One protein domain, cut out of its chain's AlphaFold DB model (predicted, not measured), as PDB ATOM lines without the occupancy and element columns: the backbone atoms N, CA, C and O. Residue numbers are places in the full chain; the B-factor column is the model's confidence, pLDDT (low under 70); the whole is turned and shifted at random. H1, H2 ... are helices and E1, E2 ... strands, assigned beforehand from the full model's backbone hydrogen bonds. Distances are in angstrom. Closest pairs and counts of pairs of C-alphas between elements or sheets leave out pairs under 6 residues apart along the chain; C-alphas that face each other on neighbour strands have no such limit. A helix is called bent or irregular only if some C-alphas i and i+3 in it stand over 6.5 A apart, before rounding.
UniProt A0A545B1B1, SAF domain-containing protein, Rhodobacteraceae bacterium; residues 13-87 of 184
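What this domain is: This is residues 13 to 87 of the 184 residues of the protein "SAF domain-containing protein" of Rhodobacteraceae bacterium (UniProt A0A545B1B1). An open, spread-out model: a narrow two-stranded ribbon, E1 beside E2, has helix H1 at one end and the longer helix H2 off its other end, with the two helices far from each other. Residues 13 to 22, before E1, form an unnamed tail running out from the ribbon end nearer H2. The printed part has 75 residues, with two named helices and two named strands in the order E1, H1, E2, H2; the sheet has the order E1 - E2 and is antiparallel, and the class is mixed, helices and strands. The whole is only just extended, close to loose, with a radius of gyration of the C-alphas of 17.1 A, and its outline is flat, spanning 44 by 41 by 21 A.

Where its parts are: Strand E1 is residues 23 to 28, 16.9 A from first to last C-alpha, and begins with C-alpha 23 at (228.909, 272.930, 259.645). Its partner E2 is residues 57 to 62, 16.5 A long. Helix H1 is residues 35 to 46, 16.1 A long, with C-alpha 35 at (240.008, 259.377, 234.604). Helix H2 is residues 67 to 81, 21.4 A long, and ends with C-alpha 81 at (242.597, 254.512, 272.725). H2 is only just irregular: C-alphas 69 and 72 are 6.8 A apart.

How they stand to each other: E1 and E2 are antiparallel neighbours, with 160 degrees between their N-to-C directions. C-alphas 24 and 61 face each other at 4.4 A, and so do C-alphas 28 and 57 at 4.7 A. Across the pair, N 27 and O 58 are within hydrogen-bond range at 2.8 A, and N 62 and O 23 at 2.9 A. H1 and E2 have one pair of C-alphas within 8 A, those of Phe 44 and Ala 58 at 7.3 A, and their centres are 15.4 A apart. H2 is apart from E1, with no C-alpha of the one within 8 A of the other. H1 and H2 are apart as well. In H1 every O i to N i+4 pair is within hydrogen-bond range; in H2 it is 7 of 11.

The domain as a whole: The two C-alphas farthest apart are those of Arg 13 and Leu 80, at 44.8 A, and the first and last printed C-alphas are 36.6 A apart. The printed part has no cut. The link from E2 to H2 is tight, those from E1 to H1 and from H1 to E2 are short, and no link is long. The mean pLDDT of the printed part is 90.6, and residues 31 to 33, between E1 and H1, are under 70.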
ATOM      1  N   ARG A  13     213.724 286.551 258.718       96.44
ATOM      2  CA  ARG A  13     213.507 285.105 258.570       96.44
ATOM      3  C   ARG A  13     214.831 284.350 258.645       96.44
ATOM      4  O   ARG A  13     215.877 284.860 258.258       96.44
ATOM      5  N   HIS A  14     214.769 283.106 259.105       93.50
ATOM      6  CA  HIS A  14     215.912 282.201 259.048       93.50
ATOM      7  C   HIS A  14     216.239 281.827 257.604       93.50
ATOM      8  O   HIS A  14     215.339 281.501 256.824       93.50
ATOM      9  N   VAL A  15     217.531 281.830 257.280       93.25
ATOM     10  CA  VAL A  15     218.023 281.263 256.024       93.25
ATOM     11  C   VAL A  15     217.753 279.756 256.047       93.25
ATOM     12  O   VAL A  15     217.992 279.073 257.044       93.25
ATOM     13  N   PHE A  16     217.212 279.221 254.953       91.12
ATOM     14  CA  PHE A  16     216.927 277.790 254.854       91.12
ATOM     15  C   PHE A  16     218.223 276.971 254.975       91.12
ATOM     16  O   PHE A  16     219.171 277.216 254.232       91.12
ATOM     17  N   ASN A  17     218.247 275.992 255.889       88.25
ATOM     18  CA  ASN A  17     219.433 275.187 256.218       88.25
ATOM     19  C   ASN A  17     220.677 276.036 256.538       88.25
ATOM     20  O   ASN A  17     221.778 275.755 256.058       88.25
ATOM     21  N   ASP A  18     220.499 277.079 257.353       90.31
ATOM     22  CA  ASP A  18     221.609 277.889 257.837       90.31
ATOM     23  C   ASP A  18     222.676 277.065 258.599       90.31
ATOM     24  O   ASP A  18     222.490 275.904 258.984       90.31
ATOM     25  N   LEU A  19     223.844 277.681 258.787       89.50
ATOM     26  CA  LEU A  19     224.999 277.072 259.451       89.50
ATOM     27  C   LEU A  19     225.095 277.430 260.938       89.50
ATOM     28  O   LEU A  19     226.113 277.145 261.560       89.50
ATOM     29  N   ARG A  20     224.069 278.060 261.527       90.44
ATOM     30  CA  ARG A  20     224.119 278.593 262.898       90.44
ATOM     31  C   ARG A  20     224.500 277.536 263.927       90.44
ATOM     32  O   ARG A  20     225.182 277.846 264.900       90.44
ATOM     33  N   TRP A  21     224.022 276.312 263.727       90.44
ATOM     34  CA  TRP A  21     224.167 275.209 264.678       90.44
ATOM     35  C   TRP A  21     225.123 274.118 264.209       90.44
ATOM     36  O   TRP A  21     225.396 273.186 264.961       90.44
ATOM     37  N   GLY A  22     225.582 274.187 262.967       90.88
ATOM     38  CA  GLY A  22     226.210 273.070 262.287       90.88
ATOM     39  C   GLY A  22     227.439 273.484 261.501       90.88
ATOM     40  O   GLY A  22     228.060 274.514 261.744       90.88
ATOM     41  N   GLY A  23     227.794 272.658 260.532       90.69
ATOM     42  CA  GLY A  23     228.909 272.930 259.645       90.69
ATOM     43  C   GLY A  23     228.832 272.082 258.394       90.69
ATOM     44  O   GLY A  23     227.992 271.186 258.266       90.69
ATOM     45  N   TYR A  24     229.725 272.371 257.461       91.69
ATOM     46  CA  TYR A  24     229.843 271.602 256.241       91.69
ATOM     47  C   TYR A  24     231.303 271.444 255.843       91.69
ATOM     48  O   TYR A  24     232.161 272.243 256.218       91.69
ATOM     49  N   VAL A  25     231.566 270.406 255.062       92.06
ATOM     50  CA  VAL A  25     232.835 270.215 254.365       92.06
ATOM     51  C   VAL A  25     232.513 270.069 252.890       92.06
ATOM     52  O   VAL A  25     231.681 269.241 252.520       92.06
ATOM     53  N   THR A  26     233.158 270.887 252.062       92.12
ATOM     54  CA  THR A  26     233.116 270.729 250.607       92.12
ATOM     55  C   THR A  26     234.324 269.921 250.170       92.12
ATOM     56  O   THR A  26     235.453 270.207 250.566       92.12
ATOM     57  N   LEU A  27     234.065 268.901 249.371       91.00
ATOM     58  CA  LEU A  27     235.032 267.967 248.829       91.00
ATOM     59  C   LEU A  27     235.103 268.183 247.324       91.00
ATOM     60  O   LEU A  27     234.075 268.323 246.663       91.00
ATOM     61  N   GLU A  28     236.311 268.174 246.784       91.12
ATOM     62  CA  GLU A  28     236.535 268.187 245.347       91.12
ATOM     63  C   GLU A  28     236.795 266.764 244.846       91.12
ATOM     64  O   GLU A  28     237.549 266.020 245.471       91.12
ATOM     65  N   ALA A  29     236.182 266.383 243.721       86.44
ATOM     66  CA  ALA A  29     236.313 265.044 243.143       86.44
ATOM     67  C   ALA A  29     237.773 264.644 242.828       86.44
ATOM     68  O   ALA A  29     238.105 263.463 242.910       86.44
ATOM     69  N   SER A  30     238.623 265.617 242.486       80.38
ATOM     70  CA  SER A  30     240.095 265.574 242.487       80.38
ATOM     71  C   SER A  30     240.640 266.928 242.023       80.38
ATOM     72  O   SER A  30     239.951 267.652 241.302       80.38
ATOM     73  N   ASP A  31     241.880 267.235 242.392       68.44
ATOM     74  CA  ASP A  31     242.654 268.392 241.924       68.44
ATOM     75  C   ASP A  31     243.145 268.246 240.470       68.44
ATOM     76  O   ASP A  31     243.267 269.238 239.749       68.44
ATOM     77  N   GLU A  32     243.366 267.015 240.004       65.81
ATOM     78  CA  GLU A  32     243.767 266.721 238.626       65.81
ATOM     79  C   GLU A  32     242.573 266.400 237.715       65.81
ATOM     80  O   GLU A  32     241.688 265.616 238.064       65.81
ATOM     81  N   SER A  33     242.559 266.955 236.499       68.62
ATOM     82  CA  SER A  33     241.628 266.539 235.444       68.62
ATOM     83  C   SER A  33     242.024 265.171 234.880       68.62
ATOM     84  O   SER A  33     243.179 264.977 234.506       68.62
ATOM     85  N   GLY A  34     241.075 264.242 234.733       72.56
ATOM     86  CA  GLY A  34     241.321 262.952 234.087       72.56
ATOM     87  C   GLY A  34     240.440 261.825 234.619       72.56
ATOM     88  O   GLY A  34     239.459 262.056 235.323       72.56
ATOM     89  N   ARG A  35     240.823 260.576 234.315       73.12
ATOM     90  CA  ARG A  35     240.008 259.377 234.604       73.12
ATOM     91  C   ARG A  35     239.662 259.215 236.092       73.12
ATOM     92  O   ARG A  35     238.609 258.663 236.396       73.12
ATOM     93  N   GLY A  36     240.529 259.685 236.994       81.81
ATOM     94  CA  GLY A  36     240.275 259.700 238.440       81.81
ATOM     95  C   GLY A  36     239.142 260.656 238.819       81.81
ATOM     96  O   GLY A  36     238.180 260.234 239.456       81.81
ATOM     97  N   ALA A  37     239.201 261.901 238.333       84.31
ATOM     98  CA  ALA A  37     238.141 262.894 238.507       84.31
ATOM     99  C   ALA A  37     236.803 262.382 237.967       84.31
ATOM    100  O   ALA A  37     235.784 262.446 238.650       84.31
ATOM    101  N   ASP A  38     236.808 261.835 236.747       87.94
ATOM    102  CA  ASP A  38     235.599 261.347 236.080       87.94
ATOM    103  C   ASP A  38     234.954 260.195 236.852       87.94
ATOM    104  O   ASP A  38     233.728 260.121 236.967       87.94
ATOM    105  N   TYR A  39     235.782 259.310 237.415       89.75
ATOM    106  CA  TYR A  39     235.320 258.227 238.269       89.75
ATOM    107  C   TYR A  39     234.637 258.762 239.532       89.75
ATOM    108  O   TYR A  39     233.500 258.386 239.804       89.75
ATOM    109  N   VAL A  40     235.279 259.674 240.271       91.12
ATOM    110  CA  VAL A  40     234.721 260.208 241.525       91.12
ATOM    111  C   VAL A  40     233.447 261.018 241.272       91.12
ATOM    112  O   VAL A  40     232.457 260.828 241.977       91.12
ATOM    113  N   ARG A  41     233.410 261.846 240.219       90.75
ATOM    114  CA  ARG A  41     232.196 262.579 239.811       90.75
ATOM    115  C   ARG A  41     231.052 261.631 239.461       90.75
ATOM    116  O   ARG A  41     229.903 261.873 239.835       90.75
ATOM    117  N   ARG A  42     231.355 260.525 238.770       91.69
ATOM    118  CA  ARG A  42     230.368 259.479 238.487       91.69
ATOM    119  C   ARG A  42     229.872 258.827 239.776       91.69
ATOM    120  O   ARG A  42     228.663 258.693 239.927       91.69
ATOM    121  N   CYS A  43     230.759 258.510 240.719       93.31
ATOM    122  CA  CYS A  43     230.368 257.977 242.025       93.31
ATOM    123  C   CYS A  43     229.468 258.942 242.807       93.31
ATOM    124  O   CYS A  43     228.474 258.496 243.371       93.31
ATOM    125  N   PHE A  44     229.753 260.252 242.813       93.94
ATOM    126  CA  PHE A  44     228.859 261.234 243.443       93.94
ATOM    127  C   PHE A  44     227.441 261.134 242.881       93.94
ATOM    128  O   PHE A  44     226.482 261.039 243.644       93.94
ATOM    129  N   LYS A  45     227.309 261.064 241.553       90.75
ATOM    130  CA  LYS A  45     226.012 260.915 240.889       90.75
ATOM    131  C   LYS A  45     225.336 259.577 241.203       90.75
ATOM    132  O   LYS A  45     224.154 259.559 241.530       90.75
ATOM    133  N   GLU A  46     226.062 258.468 241.087       94.12
ATOM    134  CA  GLU A  46     225.528 257.112 241.288       94.12
ATOM    135  C   GLU A  46     225.075 256.871 242.733       94.12
ATOM    136  O   GLU A  46     224.080 256.184 242.954       94.12
ATOM    137  N   TYR A  47     225.754 257.476 243.710       92.38
ATOM    138  CA  TYR A  47     225.396 257.385 245.128       92.38
ATOM    139  C   TYR A  47     224.422 258.471 245.596       92.38
ATOM    140  O   TYR A  47     224.081 258.512 246.776       92.38
ATOM    141  N   GLY A  48     223.959 259.345 244.696       89.81
ATOM    142  CA  GLY A  48     223.010 260.407 245.031       89.81
ATOM    143  C   GLY A  48     223.585 261.474 245.967       89.81
ATOM    144  O   GLY A  48     222.842 262.086 246.732       89.81
ATOM    145  N   VAL A  49     224.901 261.692 245.933       91.88
ATOM    146  CA  VAL A  49     225.557 262.761 246.688       91.88
ATOM    147  C   VAL A  49     225.160 264.104 246.082       91.88
ATOM    148  O   VAL A  49     225.256 264.303 244.872       91.88
ATOM    149  N   THR A  50     224.740 265.047 246.924       90.25
ATOM    150  CA  THR A  50     224.454 266.417 246.490       90.25
ATOM    151  C   THR A  50     225.739 267.099 246.030       90.25
ATOM    152  O   THR A  50     226.678 267.262 246.814       90.25
ATOM    153  N   THR A  51     225.760 267.532 244.770       93.50
ATOM    154  CA  THR A  51     226.882 268.259 244.170       93.50
ATOM    155  C   THR A  51     226.474 269.641 243.678       93.50
ATOM    156  O   THR A  51     225.291 269.950 243.535       93.50
ATOM    157  N   ASP A  52     227.471 270.461 243.355       92.19
ATOM    158  CA  ASP A  52     227.270 271.640 242.522       92.19
ATOM    159  C   ASP A  52     226.830 271.256 241.092       92.19
ATOM    160  O   ASP A  52     226.816 270.080 240.708       92.19
ATOM    161  N   THR A  53     226.489 272.254 240.272       90.69
ATOM    162  CA  THR A  53     226.012 272.038 238.894       90.69
ATOM    163  C   THR A  53     227.053 271.389 237.983       90.69
ATOM    164  O   THR A  53     226.675 270.745 237.006       90.69
ATOM    165  N   SER A  54     228.349 271.520 238.289       89.44
ATOM    166  CA  SER A  54     229.413 270.851 237.531       89.44
ATOM    167  C   SER A  54     229.621 269.384 237.927       89.44
ATOM    168  O   SER A  54     230.293 268.643 237.206       89.44
ATOM    169  N   GLY A  55     229.077 268.953 239.071       89.94
ATOM    170  CA  GLY A  55     229.335 267.636 239.650       89.94
ATOM    171  C   GLY A  55     230.741 267.476 240.236       89.94
ATOM    172  O   GLY A  55     231.095 266.371 240.644       89.94
ATOM    173  N   ARG A  56     231.564 268.536 240.258       90.38
ATOM    174  CA  ARG A  56     232.960 268.503 240.729       90.38
ATOM    175  C   ARG A  56     233.055 268.603 242.245       90.38
ATOM    176  O   ARG A  56     233.964 268.005 242.819       90.38
ATOM    177  N   TYR A  57     232.151 269.352 242.863       93.38
ATOM    178  CA  TYR A  57     232.161 269.625 244.289       93.38
ATOM    179  C   TYR A  57     230.970 268.960 244.962       93.38
ATOM    180  O   TYR A  57     229.830 269.150 244.543       93.38
ATOM    181  N   ALA A  58     231.237 268.197 246.016       93.81
ATOM    182  CA  ALA A  58     230.230 267.580 246.869       93.81
ATOM    183  C   ALA A  58     230.302 268.174 248.274       93.81
ATOM    184  O   ALA A  58     231.393 268.453 248.768       93.81
ATOM    185  N   THR A  59     229.160 268.304 248.944       91.50
ATOM    186  CA  THR A  59     229.115 268.858 250.303       91.50
ATOM    187  C   THR A  59     228.537 267.860 251.289       91.50
ATOM    188  O   THR A  59     227.416 267.382 251.127       91.50
ATOM    189  N   LEU A  60     229.284 267.596 252.362       90.56
ATOM    190  CA  LEU A  60     228.766 266.936 253.553       90.56
ATOM    191  C   LEU A  60     228.288 268.009 254.524       90.56
ATOM    192  O   LEU A  60     229.090 268.802 255.013       90.56
ATOM    193  N   TYR A  61     226.985 268.033 254.789       90.31
ATOM    194  CA  TYR A  61     226.352 268.979 255.702       90.31
ATOM    195  C   TYR A  61     225.923 268.271 256.984       90.31
ATOM    196  O   TYR A  61     225.227 267.255 256.944       90.31
ATOM    197  N   ARG A  62     226.322 268.829 258.129       92.38
ATOM    198  CA  ARG A  62     225.857 268.417 259.451       92.38
ATOM    199  C   ARG A  62     225.067 269.583 260.060       92.38
ATOM    200  O   ARG A  62     225.692 270.576 260.429       92.38
ATOM    201  N   PRO A  63     223.730 269.482 260.194       91.06
ATOM    202  CA  PRO A  63     222.881 270.617 260.575       91.06
ATOM    203  C   PRO A  63     223.036 271.049 262.033       91.06
ATOM    204  O   PRO A  63     222.692 272.174 262.380       91.06
ATOM    205  N   SER A  64     223.546 270.170 262.892       91.94
ATOM    206  CA  SER A  64     223.752 270.466 264.304       91.94
ATOM    207  C   SER A  64     224.981 269.758 264.868       91.94
ATOM    208  O   SER A  64     225.320 268.643 264.466       91.94
ATOM    209  N   HIS A  65     225.625 270.394 265.843       91.88
ATOM    210  CA  HIS A  65     226.552 269.764 266.780       91.88
ATOM    211  C   HIS A  65     226.063 269.951 268.219       91.88
ATOM    212  O   HIS A  65     225.330 270.891 268.521       91.88
ATOM    213  N   LEU A  66     226.447 269.047 269.112       91.56
ATOM    214  CA  LEU A  66     225.900 268.961 270.467       91.56
ATOM    215  C   LEU A  66     226.857 269.502 271.541       91.56
ATOM    216  O   LEU A  66     226.631 269.292 272.733       91.56
ATOM    217  N   ILE A  67     227.913 270.210 271.125       89.25
ATOM    218  CA  ILE A  67     228.873 270.922 271.982       89.25
ATOM    219  C   ILE A  67     229.346 270.026 273.144       89.25
ATOM    220  O   ILE A  67     230.067 269.053 272.927       89.25
ATOM    221  N   GLY A  68     228.918 270.316 274.377       90.62
ATOM    222  CA  GLY A  68     229.332 269.597 275.578       90.62
ATOM    223  C   GLY A  68     228.816 268.159 275.648       90.62
ATOM    224  O   GLY A  68     229.459 267.324 276.274       90.62
ATOM    225  N   LEU A  69     227.710 267.832 274.971       93.50
ATOM    226  CA  LEU A  69     227.181 266.463 274.939       93.50
ATOM    227  C   LEU A  69     228.068 265.519 274.107       93.50
ATOM    228  O   LEU A  69     228.054 264.313 274.333       93.50
ATOM    229  N   GLU A  70     228.879 266.048 273.183       92.75
ATOM    230  CA  GLU A  70     229.853 265.268 272.400       92.75
ATOM    231  C   GLU A  70     231.195 265.074 273.132       92.75
ATOM    232  O   GLU A  70     232.020 264.257 272.713       92.75
ATOM    233  N   LEU A  71     231.418 265.757 274.265       94.94
ATOM    234  CA  LEU A  71     232.684 265.702 275.006       94.94
ATOM    235  C   LEU A  71     233.040 264.277 275.459       94.94
ATOM    236  O   LEU A  71     234.208 263.887 275.401       94.94
ATOM    237  N   GLY A  72     232.042 263.478 275.854       96.06
ATOM    238  CA  GLY A  72     232.245 262.101 276.318       96.06
ATOM    239  C   GLY A  72     232.952 261.205 275.293       96.06
ATOM    240  O   GLY A  72     233.761 260.360 275.673       96.06
ATOM    241  N   VAL A  73     232.740 261.443 273.994       95.38
ATOM    242  CA  VAL A  73     233.415 260.709 272.906       95.38
ATOM    243  C   VAL A  73     234.916 261.006 272.888       95.38
ATOM    244  O   VAL A  73     235.735 260.107 272.677       95.38
ATOM    245  N   SER A  74     235.291 262.260 273.154       96.00
ATOM    246  CA  SER A  74     236.695 262.679 273.230       96.00
ATOM    247  C   SER A  74     237.378 262.116 274.475       96.00
ATOM    248  O   SER A  74     238.491 261.604 274.376       96.00
ATOM    249  N   VAL A  75     236.685 262.117 275.622       97.12
ATOM    250  CA  VAL A  75     237.178 261.494 276.863       97.12
ATOM    251  C   VAL A  75     237.417 259.996 276.663       97.12
ATOM    252  O   VAL A  75     238.497 259.504 276.981       97.12
ATOM    253  N   ALA A  76     236.452 259.275 276.083       97.62
ATOM    254  CA  ALA A  76     236.593 257.849 275.806       97.62
ATOM    255  C   ALA A  76     237.729 257.561 274.808       97.62
ATOM    256  O   ALA A  76     238.500 256.627 275.015       97.62
ATOM    257  N   SER A  77     237.882 258.375 273.757       97.69
ATOM    258  CA  SER A  77     238.974 258.219 272.784       97.69
ATOM    259  C   SER A  77     240.350 258.405 273.424       97.69
ATOM    260  O   SER A  77     241.239 257.583 273.203       97.69
ATOM    261  N   ALA A  78     240.509 259.416 274.279       97.31
ATOM    262  CA  ALA A  78     241.760 259.644 274.991       97.31
ATOM    263  C   ALA A  78     242.054 258.525 276.006       97.31
ATOM    264  O   ALA A  78     243.155 257.983 276.016       97.31
ATOM    265  N   ALA A  79     241.070 258.145 276.828       98.25
ATOM    266  CA  ALA A  79     241.269 257.191 277.918       98.25
ATOM    267  C   ALA A  79     241.415 255.736 277.445       98.25
ATOM    268  O   ALA A  79     242.208 254.989 278.012       98.25
ATOM    269  N   LEU A  80     240.648 255.322 276.430       98.50
ATOM    270  CA  LEU A  80     240.607 253.927 275.977       98.50
ATOM    271  C   LEU A  80     241.533 253.656 274.791       98.50
ATOM    272  O   LEU A  80     241.965 252.520 274.614       98.50
ATOM    273  N   ARG A  81     241.812 254.672 273.962       98.12
ATOM    274  CA  ARG A  81     242.597 254.512 272.725       98.12
ATOM    275  C   ARG A  81     243.862 255.367 272.677       98.12
ATOM    276  O   ARG A  81     244.678 255.169 271.787       98.12
ATOM    277  N   GLY A  82     244.055 256.304 273.610       97.38
ATOM    278  CA  GLY A  82     245.179 257.243 273.549       97.38
ATOM    279  C   GLY A  82     245.108 258.184 272.341       97.38
ATOM    280  O   GLY A  82     246.133 258.694 271.894       97.38
ATOM    281  N   GLU A  83     243.913 258.401 271.788       97.00
ATOM    282  CA  GLU A  83     243.711 259.159 270.554       97.00
ATOM    283  C   GLU A  83     243.079 260.526 270.827       97.00
ATOM    284  O   GLU A  83     242.055 260.635 271.506       97.00
ATOM    285  N   ALA A  84     243.653 261.574 270.232       95.06
ATOM    286  CA  ALA A  84     243.044 262.897 270.216       95.06
ATOM    287  C   ALA A  84     241.958 262.975 269.132       95.06
ATOM    288  O   ALA A  84     242.204 262.637 267.975       95.06
ATOM    289  N   THR A  85     240.782 263.498 269.481       94.31
ATOM    290  CA  THR A  85     239.697 263.806 268.528       94.31
ATOM    291  C   THR A  85     239.915 265.125 267.781       94.31
ATOM    292  O   THR A  85     239.275 265.376 266.763       94.31
ATOM    293  N   GLY A  86     240.853 265.951 268.250       92.44
ATOM    294  CA  GLY A  86     241.333 267.156 267.585       92.44
ATOM    295  C   GLY A  86     242.661 267.608 268.189       92.44
ATOM    296  O   GLY A  86     242.857 267.538 269.401       92.44
ATOM    297  N   ARG A  87     243.598 268.048 267.345       92.50
ATOM    298  CA  ARG A  87     244.898 268.591 267.765       92.50
ATOM    299  C   ARG A  87     245.403 269.617 266.763       92.50
ATOM    300  O   ARG A  87     245.092 269.540 265.577       92.50
TER     301      ARG A  87